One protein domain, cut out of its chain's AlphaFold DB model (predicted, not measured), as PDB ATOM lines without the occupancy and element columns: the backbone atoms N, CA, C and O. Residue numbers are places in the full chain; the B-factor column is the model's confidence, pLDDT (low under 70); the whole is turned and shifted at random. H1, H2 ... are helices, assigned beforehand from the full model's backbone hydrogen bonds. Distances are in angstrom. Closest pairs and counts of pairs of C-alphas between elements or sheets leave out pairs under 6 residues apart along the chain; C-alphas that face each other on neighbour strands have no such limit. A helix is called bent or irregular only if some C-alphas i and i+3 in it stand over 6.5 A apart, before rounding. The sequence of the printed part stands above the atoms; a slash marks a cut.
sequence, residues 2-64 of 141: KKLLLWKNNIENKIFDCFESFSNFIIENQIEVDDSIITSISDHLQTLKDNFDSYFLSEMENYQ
ATOM      1  N   LYS A   2     209.496 162.701 149.533       89.75
ATOM      2  CA  LYS A   2     210.953 162.593 149.805       89.75
ATOM      3  C   LYS A   2     211.625 163.884 150.310       89.75
ATOM      4  O   LYS A   2     212.475 163.816 151.185       89.75
ATOM      5  N   LYS A   3     211.207 165.051 149.802       94.06
ATOM      6  CA  LYS A   3     211.712 166.359 150.253       94.06
ATOM      7  C   LYS A   3     211.400 166.637 151.733       94.06
ATOM      8  O   LYS A   3     212.272 167.115 152.438       94.06
ATOM      9  N   LEU A   4     210.203 166.280 152.209       95.94
ATOM     10  CA  LEU A   4     209.805 166.450 153.614       95.94
ATOM     11  C   LEU A   4     210.615 165.544 154.547       95.94
ATOM     12  O   LEU A   4     211.016 165.988 155.614       95.94
ATOM     13  N   LEU A   5     210.919 164.314 154.118       94.88
ATOM     14  CA  LEU A   5     211.800 163.404 154.863       94.88
ATOM     15  C   LEU A   5     213.228 163.954 154.966       94.88
ATOM     16  O   LEU A   5     213.813 163.935 156.043       94.88
ATOM     17  N   LEU A   6     213.766 164.478 153.859       96.81
ATOM     18  CA  LEU A   6     215.073 165.139 153.847       96.81
ATOM     19  C   LEU A   6     215.096 166.335 154.808       96.81
ATOM     20  O   LEU A   6     216.012 166.463 155.610       96.81
ATOM     21  N   TRP A   7     214.079 167.194 154.740       97.75
ATOM     22  CA  TRP A   7     213.972 168.373 155.595       97.75
ATOM     23  C   TRP A   7     213.850 168.006 157.072       97.75
ATOM     24  O   TRP A   7     214.553 168.587 157.890       97.75
ATOM     25  N   LYS A   8     213.034 167.001 157.405       97.38
ATOM     26  CA  LYS A   8     212.889 166.483 158.771       97.38
ATOM     27  C   LYS A   8     214.232 166.003 159.322       97.38
ATOM     28  O   LYS A   8     214.660 166.470 160.372       97.38
ATOM     29  N   ASN A   9     214.934 165.162 158.559       97.31
ATOM     30  CA  ASN A   9     216.262 164.674 158.926       97.31
ATOM     31  C   ASN A   9     217.262 165.824 159.119       97.31
ATOM     32  O   ASN A   9     218.053 165.805 160.056       97.31
ATOM     33  N   ASN A  10     217.239 166.837 158.254       97.19
ATOM     34  CA  ASN A  10     218.138 167.981 158.382       97.19
ATOM     35  C   ASN A  10     217.858 168.782 159.661       97.19
ATOM     36  O   ASN A  10     218.795 169.084 160.394       97.19
ATOM     37  N   ILE A  11     216.589 169.042 159.979       97.00
ATOM     38  CA  ILE A  11     216.193 169.738 161.211       97.00
ATOM     39  C   ILE A  11     216.625 168.970 162.462       97.00
ATOM     40  O   ILE A  11     217.199 169.568 163.368       97.00
ATOM     41  N   GLU A  12     216.437 167.650 162.487       96.25
ATOM     42  CA  GLU A  12     216.871 166.785 163.596       96.25
ATOM     43  C   GLU A  12     218.397 166.788 163.787       96.25
ATOM     44  O   GLU A  12     218.881 166.636 164.906       96.25
ATOM     45  N   ASN A  13     219.158 167.033 162.716       96.25
ATOM     46  CA  ASN A  13     220.613 167.201 162.750       96.25
ATOM     47  C   ASN A  13     221.060 168.669 162.910       96.25
ATOM     48  O   ASN A  13     222.235 168.974 162.711       96.25
ATOM     49  N   LYS A  14     220.145 169.584 163.265       94.69
ATOM     50  CA  LYS A  14     220.396 171.031 163.427       94.69
ATOM     51  C   LYS A  14     220.925 171.722 162.155       94.69
ATOM     52  O   LYS A  14     221.672 172.693 162.228       94.69
ATOM     53  N   ILE A  15     220.520 171.232 160.982       95.50
ATOM     54  CA  ILE A  15     220.807 171.817 159.664       95.50
ATOM     55  C   ILE A  15     219.548 172.538 159.164       95.50
ATOM     56  O   ILE A  15     218.571 171.909 158.751       95.50
ATOM     57  N   PHE A  16     219.570 173.873 159.182       95.69
ATOM     58  CA  PHE A  16     218.380 174.706 158.956       95.69
ATOM     59  C   PHE A  16     218.223 175.238 157.522       95.69
ATOM     60  O   PHE A  16     217.225 175.890 157.224       95.69
ATOM     61  N   ASP A  17     219.128 174.890 156.601       93.12
ATOM     62  CA  ASP A  17     219.168 175.376 155.204       93.12
ATOM     63  C   ASP A  17     217.894 175.100 154.390       93.12
ATOM     64  O   ASP A  17     217.660 175.686 153.337       93.12
ATOM     65  N   CYS A  18     217.040 174.200 154.879       93.31
ATOM     66  CA  CYS A  18     215.745 173.907 154.272       93.31
ATOM     67  C   CYS A  18     214.748 175.071 154.414       93.31
ATOM     68  O   CYS A  18     213.774 175.126 153.661       93.31
ATOM     69  N   PHE A  19     214.996 175.989 155.355       94.81
ATOM     70  CA  PHE A  19     214.184 177.168 155.646       94.81
ATOM     71  C   PHE A  19     215.074 178.413 155.676       94.81
ATOM     72  O   PHE A  19     215.522 178.844 156.734       94.81
ATOM     73  N   GLU A  20     215.315 179.002 154.506       95.12
ATOM     74  CA  GLU A  20     216.265 180.107 154.313       95.12
ATOM     75  C   GLU A  20     216.075 181.264 155.307       95.12
ATOM     76  O   GLU A  20     217.016 181.638 155.999       95.12
ATOM     77  N   SER A  21     214.849 181.781 155.461       96.62
ATOM     78  CA  SER A  21     214.575 182.872 156.409       96.62
ATOM     79  C   SER A  21     214.898 182.501 157.858       96.62
ATOM     80  O   SER A  21     215.384 183.338 158.612       96.62
ATOM     81  N   PHE A  22     214.633 181.253 158.254       95.06
ATOM     82  CA  PHE A  22     214.905 180.768 159.607       95.06
ATOM     83  C   PHE A  22     216.405 180.551 159.827       95.06
ATOM     84  O   PHE A  22     216.940 180.990 160.841       95.06
ATOM     85  N   SER A  23     217.092 179.952 158.849       96.00
ATOM     86  CA  SER A  23     218.546 179.757 158.870       96.00
ATOM     87  C   SER A  23     219.285 181.096 158.968       96.00
ATOM     88  O   SER A  23     220.105 181.284 159.866       96.00
ATOM     89  N   ASN A  24     218.919 182.072 158.127       96.75
ATOM     90  CA  ASN A  24     219.502 183.414 158.155       96.75
ATOM     91  C   ASN A  24     219.282 184.090 159.512       96.75
ATOM     92  O   ASN A  24     220.228 184.606 160.097       96.75
ATOM     93  N   PHE A  25     218.064 184.014 160.060       96.56
ATOM     94  CA  PHE A  25     217.753 184.576 161.374       96.56
ATOM     95  C   PHE A  25     218.624 183.980 162.489       96.56
ATOM     96  O   PHE A  25     219.140 184.720 163.326       96.56
ATOM     97  N   ILE A  26     218.828 182.660 162.492       95.81
ATOM     98  CA  ILE A  26     219.681 181.978 163.473       95.81
ATOM     99  C   ILE A  26     221.134 182.444 163.361       95.81
ATOM    100  O   ILE A  26     221.755 182.756 164.378       95.81
ATOM    101  N   ILE A  27     221.667 182.499 162.137       95.19
ATOM    102  CA  ILE A  27     223.063 182.864 161.869       95.19
ATOM    103  C   ILE A  27     223.322 184.328 162.236       95.19
ATOM    104  O   ILE A  27     224.275 184.619 162.958       95.19
ATOM    105  N   GLU A  28     222.467 185.246 161.779       97.00
ATOM    106  CA  GLU A  28     222.601 186.688 162.025       97.00
ATOM    107  C   GLU A  28     222.552 187.028 163.516       97.00
ATOM    108  O   GLU A  28     223.284 187.902 163.980       97.00
ATOM    109  N   ASN A  29     221.716 186.314 164.273       96.00
ATOM    110  CA  ASN A  29     221.506 186.566 165.697       96.00
ATOM    111  C   ASN A  29     222.309 185.622 166.611       96.00
ATOM    112  O   ASN A  29     222.192 185.735 167.829       96.00
ATOM    113  N   GLN A  30     223.118 184.712 166.051       94.75
ATOM    114  CA  GLN A  30     223.919 183.718 166.784       94.75
ATOM    115  C   GLN A  30     223.091 182.912 167.805       94.75
ATOM    116  O   GLN A  30     223.494 182.725 168.954       94.75
ATOM    117  N   ILE A  31     221.907 182.462 167.390       94.31
ATOM    118  CA  ILE A  31     220.946 181.781 168.265       94.31
ATOM    119  C   ILE A  31     221.267 180.286 168.338       94.31
ATOM    120  O   ILE A  31     221.353 179.606 167.319       94.31
ATOM    121  N   GLU A  32     221.356 179.739 169.547       94.44
ATOM    122  CA  GLU A  32     221.265 178.293 169.741       94.44
ATOM    123  C   GLU A  32     219.786 177.891 169.799       94.44
ATOM    124  O   GLU A  32     219.032 178.352 170.658       94.44
ATOM    125  N   VAL A  33     219.346 177.079 168.838       94.44
ATOM    126  CA  VAL A  33     217.945 176.659 168.744       94.44
ATOM    127  C   VAL A  33     217.663 175.574 169.775       94.44
ATOM    128  O   VAL A  33     218.319 174.531 169.782       94.44
ATOM    129  N   ASP A  34     216.650 175.815 170.603       96.31
ATOM    130  CA  ASP A  34     216.176 174.863 171.601       96.31
ATOM    131  C   ASP A  34     215.599 173.594 170.954       96.31
ATOM    132  O   ASP A  34     214.915 173.641 169.921       96.31
ATOM    133  N   ASP A  35     215.835 172.451 171.593       95.62
ATOM    134  CA  ASP A  35     215.392 171.149 171.095       95.62
ATOM    135  C   ASP A  35     213.854 171.050 170.981       95.62
ATOM    136  O   ASP A  35     213.341 170.305 170.142       95.62
ATOM    137  N   SER A  36     213.087 171.845 171.741       97.25
ATOM    138  CA  SER A  36     211.625 171.935 171.606       97.25
ATOM    139  C   SER A  36     211.181 172.552 170.275       97.25
ATOM    140  O   SER A  36     210.184 172.109 169.696       97.25
ATOM    141  N   ILE A  37     211.930 173.523 169.741       96.00
ATOM    142  CA  ILE A  37     211.657 174.130 168.430       96.00
ATOM    143  C   ILE A  37     211.990 173.124 167.326       96.00
ATOM    144  O   ILE A  37     211.194 172.940 166.405       96.00
ATOM    145  N   ILE A  38     213.127 172.430 167.446       97.19
ATOM    146  CA  ILE A  38     213.531 171.356 166.524       97.19
ATOM    147  C   ILE A  38     212.449 170.272 166.465       97.19
ATOM    148  O   ILE A  38     212.006 169.900 165.376       97.19
ATOM    149  N   THR A  39     211.977 169.824 167.631       97.81
ATOM    150  CA  THR A  39     210.906 168.824 167.755       97.81
ATOM    151  C   THR A  39     209.619 169.328 167.110       97.81
ATOM    152  O   THR A  39     209.047 168.642 166.270       97.81
ATOM    153  N   SER A  40     209.221 170.571 167.401       97.81
ATOM    154  CA  SER A  40     208.008 171.172 166.835       97.81
ATOM    155  C   SER A  40     208.041 171.219 165.306       97.81
ATOM    156  O   SER A  40     207.054 170.886 164.656       97.81
ATOM    157  N   ILE A  41     209.174 171.601 164.707       96.81
ATOM    158  CA  ILE A  41     209.327 171.634 163.246       96.81
ATOM    159  C   ILE A  41     209.319 170.210 162.670       96.81
ATOM    160  O   ILE A  41     208.658 169.970 161.655       96.81
ATOM    161  N   SER A  42     210.020 169.265 163.308       97.62
ATOM    162  CA  SER A  42     210.057 167.857 162.886       97.62
ATOM    163  C   SER A  42     208.659 167.228 162.887       97.62
ATOM    164  O   SER A  42     208.239 166.652 161.878       97.62
ATOM    165  N   ASP A  43     207.897 167.425 163.964       98.06
ATOM    166  CA  ASP A  43     206.527 166.929 164.109       98.06
ATOM    167  C   ASP A  43     205.594 167.549 163.068       98.06
ATOM    168  O   ASP A  43     204.754 166.860 162.476       98.06
ATOM    169  N   HIS A  44     205.766 168.840 162.775       97.62
ATOM    170  CA  HIS A  44     204.967 169.501 161.751       97.62
ATOM    171  C   HIS A  44     205.263 168.957 160.350       97.62
ATOM    172  O   HIS A  44     204.332 168.723 159.575       97.62
ATOM    173  N   LEU A  45     206.538 168.716 160.026       97.62
ATOM    174  CA  LEU A  45     206.959 168.105 158.763       97.62
ATOM    175  C   LEU A  45     206.446 166.669 158.625       97.62
ATOM    176  O   LEU A  45     206.013 166.281 157.537       97.62
ATOM    177  N   GLN A  46     206.463 165.901 159.715       96.94
ATOM    178  CA  GLN A  46     205.911 164.552 159.756       96.94
ATOM    179  C   GLN A  46     204.400 164.573 159.519       96.94
ATOM    180  O   GLN A  46     203.909 163.899 158.618       96.94
ATOM    181  N   THR A  47     203.678 165.433 160.237       97.25
ATOM    182  CA  THR A  47     202.230 165.607 160.072       97.25
ATOM    183  C   THR A  47     201.879 166.028 158.646       97.25
ATOM    184  O   THR A  47     200.956 165.490 158.041       97.25
ATOM    185  N   LEU A  48     202.633 166.964 158.062       96.12
ATOM    186  CA  LEU A  48     202.420 167.401 156.683       96.12
ATOM    187  C   LEU A  48     202.658 166.265 155.681       96.12
ATOM    188  O   LEU A  48     201.903 166.124 154.720       96.12
ATOM    189  N   LYS A  49     203.695 165.452 155.900       94.88
ATOM    190  CA  LYS A  49     203.961 164.268 155.082       94.88
ATOM    191  C   LYS A  49     202.794 163.288 155.168       94.88
ATOM    192  O   LYS A  49     202.322 162.854 154.127       94.88
ATOM    193  N   ASP A  50     202.324 162.976 156.369       93.25
ATOM    194  CA  ASP A  50     201.256 161.997 156.574       93.25
ATOM    195  C   ASP A  50     199.914 162.495 156.012       93.25
ATOM    196  O   ASP A  50     199.177 161.729 155.393       93.25
ATOM    197  N   ASN A  51     199.647 163.800 156.111       93.31
ATOM    198  CA  ASN A  51     198.504 164.436 155.459       93.31
ATOM    199  C   ASN A  51     198.585 164.330 153.938       93.31
ATOM    200  O   ASN A  51     197.589 163.999 153.300       93.31
ATOM    201  N   PHE A  52     199.753 164.593 153.345       90.81
ATOM    202  CA  PHE A  52     199.920 164.391 151.911       90.81
ATOM    203  C   PHE A  52     199.789 162.923 151.536       90.81
ATOM    204  O   PHE A  52     199.157 162.641 150.524       90.81
ATOM    205  N   ASP A  53     200.385 162.001 152.299       87.25
ATOM    206  CA  ASP A  53     200.277 160.571 152.011       87.25
ATOM    207  C   ASP A  53     198.800 160.207 151.959       87.25
ATOM    208  O   ASP A  53     198.349 159.767 150.910       87.25
ATOM    209  N   SER A  54     198.037 160.530 153.012       86.69
ATOM    210  CA  SER A  54     196.595 160.286 153.092       86.69
ATOM    211  C   SER A  54     195.799 160.952 151.971       86.69
ATOM    212  O   SER A  54     194.896 160.325 151.424       86.69
ATOM    213  N   TYR A  55     196.085 162.217 151.658       85.19
ATOM    214  CA  TYR A  55     195.343 162.978 150.652       85.19
ATOM    215  C   TYR A  55     195.558 162.406 149.250       85.19
ATOM    216  O   TYR A  55     194.613 162.282 148.478       85.19
ATOM    217  N   PHE A  56     196.791 162.004 148.945       81.62
ATOM    218  CA  PHE A  56     197.172 161.477 147.643       81.62
ATOM    219  C   PHE A  56     197.087 159.946 147.550       81.62
ATOM    220  O   PHE A  56     197.440 159.418 146.502       81.62
ATOM    221  N   LEU A  57     196.634 159.211 148.580       77.38
ATOM    222  CA  LEU A  57     196.571 157.735 148.561       77.38
ATOM    223  C   LEU A  57     195.843 157.206 147.317       77.38
ATOM    224  O   LEU A  57     196.389 156.382 146.586       77.38
ATOM    225  N   SER A  58     194.642 157.721 147.048       68.38
ATOM    226  CA  SER A  58     193.822 157.296 145.906       68.38
ATOM    227  C   SER A  58     194.452 157.679 144.564       68.38
ATOM    228  O   SER A  58     194.463 156.885 143.627       68.38
ATOM    229  N   GLU A  59     195.035 158.876 144.469       69.25
ATOM    230  CA  GLU A  59     195.759 159.325 143.279       69.25
ATOM    231  C   GLU A  59     197.020 158.489 143.035       69.25
ATOM    232  O   GLU A  59     197.341 158.174 141.890       69.25
ATOM    233  N   MET A  60     197.720 158.079 144.096       68.44
ATOM    234  CA  MET A  60     198.887 157.208 144.001       68.44
ATOM    235  C   MET A  60     198.502 155.797 143.571       68.44
ATOM    236  O   MET A  60     199.189 155.241 142.718       68.44
ATOM    237  N   GLU A  61     197.420 155.224 144.099       69.25
ATOM    238  CA  GLU A  61     196.897 153.927 143.648       69.25
ATOM    239  C   GLU A  61     196.509 153.966 142.165       69.25
ATOM    240  O   GLU A  61     196.937 153.103 141.393       69.25
ATOM    241  N   ASN A  62     195.799 155.012 141.737       67.88
ATOM    242  CA  ASN A  62     195.465 155.229 140.328       67.88
ATOM    243  C   ASN A  62     196.729 155.397 139.470       67.88
ATOM    244  O   ASN A  62     196.861 154.772 138.419       67.88
ATOM    245  N   TYR A  63     197.712 156.165 139.944       69.81
ATOM    246  CA  TYR A  63     198.987 156.339 139.251       69.81
ATOM    247  C   TYR A  63     199.754 155.018 139.101       69.81
ATOM    248  O   TYR A  63     200.321 154.761 138.038       69.81
ATOM    249  N   GLN A  64     199.766 154.149 140.123       69.06
ATOM    250  CA  GLN A  64     200.376 152.816 140.009       69.06
ATOM    251  C   GLN A  64     199.706 151.996 138.902       69.06
ATOM    252  O   GLN A  64     200.406 151.374 138.104       69.06
TER     253      GLN A  64
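What this domain is: This is residues 2 to 64 of the 141 residues of an uncharacterized protein of Acyrthosiphon pisum (UniProt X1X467). One long helix, H3, makes the long axis, with the short helix H1 side by side with part of it, and the short helix H2 set off near the end where H3 begins. At the other end, residues 50 to 64 of H3 stick out as an arm with a kink. The printed part has 63 residues with three named helices, H1, H2, H3 along the chain, and no named strand; the class is all helix. It is loose, with a radius of gyration of the C-alphas of 14.6 A, and spans 48 by 19 by 16 A.

Where its parts are: H1, residues 2 to 12, begins at C-alpha 2 (210.953, 162.593, 149.805) and is 15.6 A long. H2, residues 20 to 29, is 14.1 A long. H3, residues 35 to 64, is 39.1 A long and ends at C-alpha 64 (200.376, 152.816, 140.009). H3 is irregular: C-alphas 55 and 58 are 7.6 A apart.

How they stand to each other: H1 and H3 touch, through residues 38 to 49 alone of H3; their closest C-alphas, of Lys 8 and Ser 42, are 5.2 A apart. They run opposite ways at a shallow tilt of 12 degrees. H2 is apart from H1 and H3. In H1 and H2 every O i to N i+4 pair is within hydrogen-bond range, in H3 24 of 26.

The domain as a whole: The C-alphas farthest apart, of Gln 30 and Asn 62, are 48.2 A apart. The printed part has no cut. The link H1 to H2 is short, H2 to H3 tight. Residues 58 to 64 have pLDDT under 70.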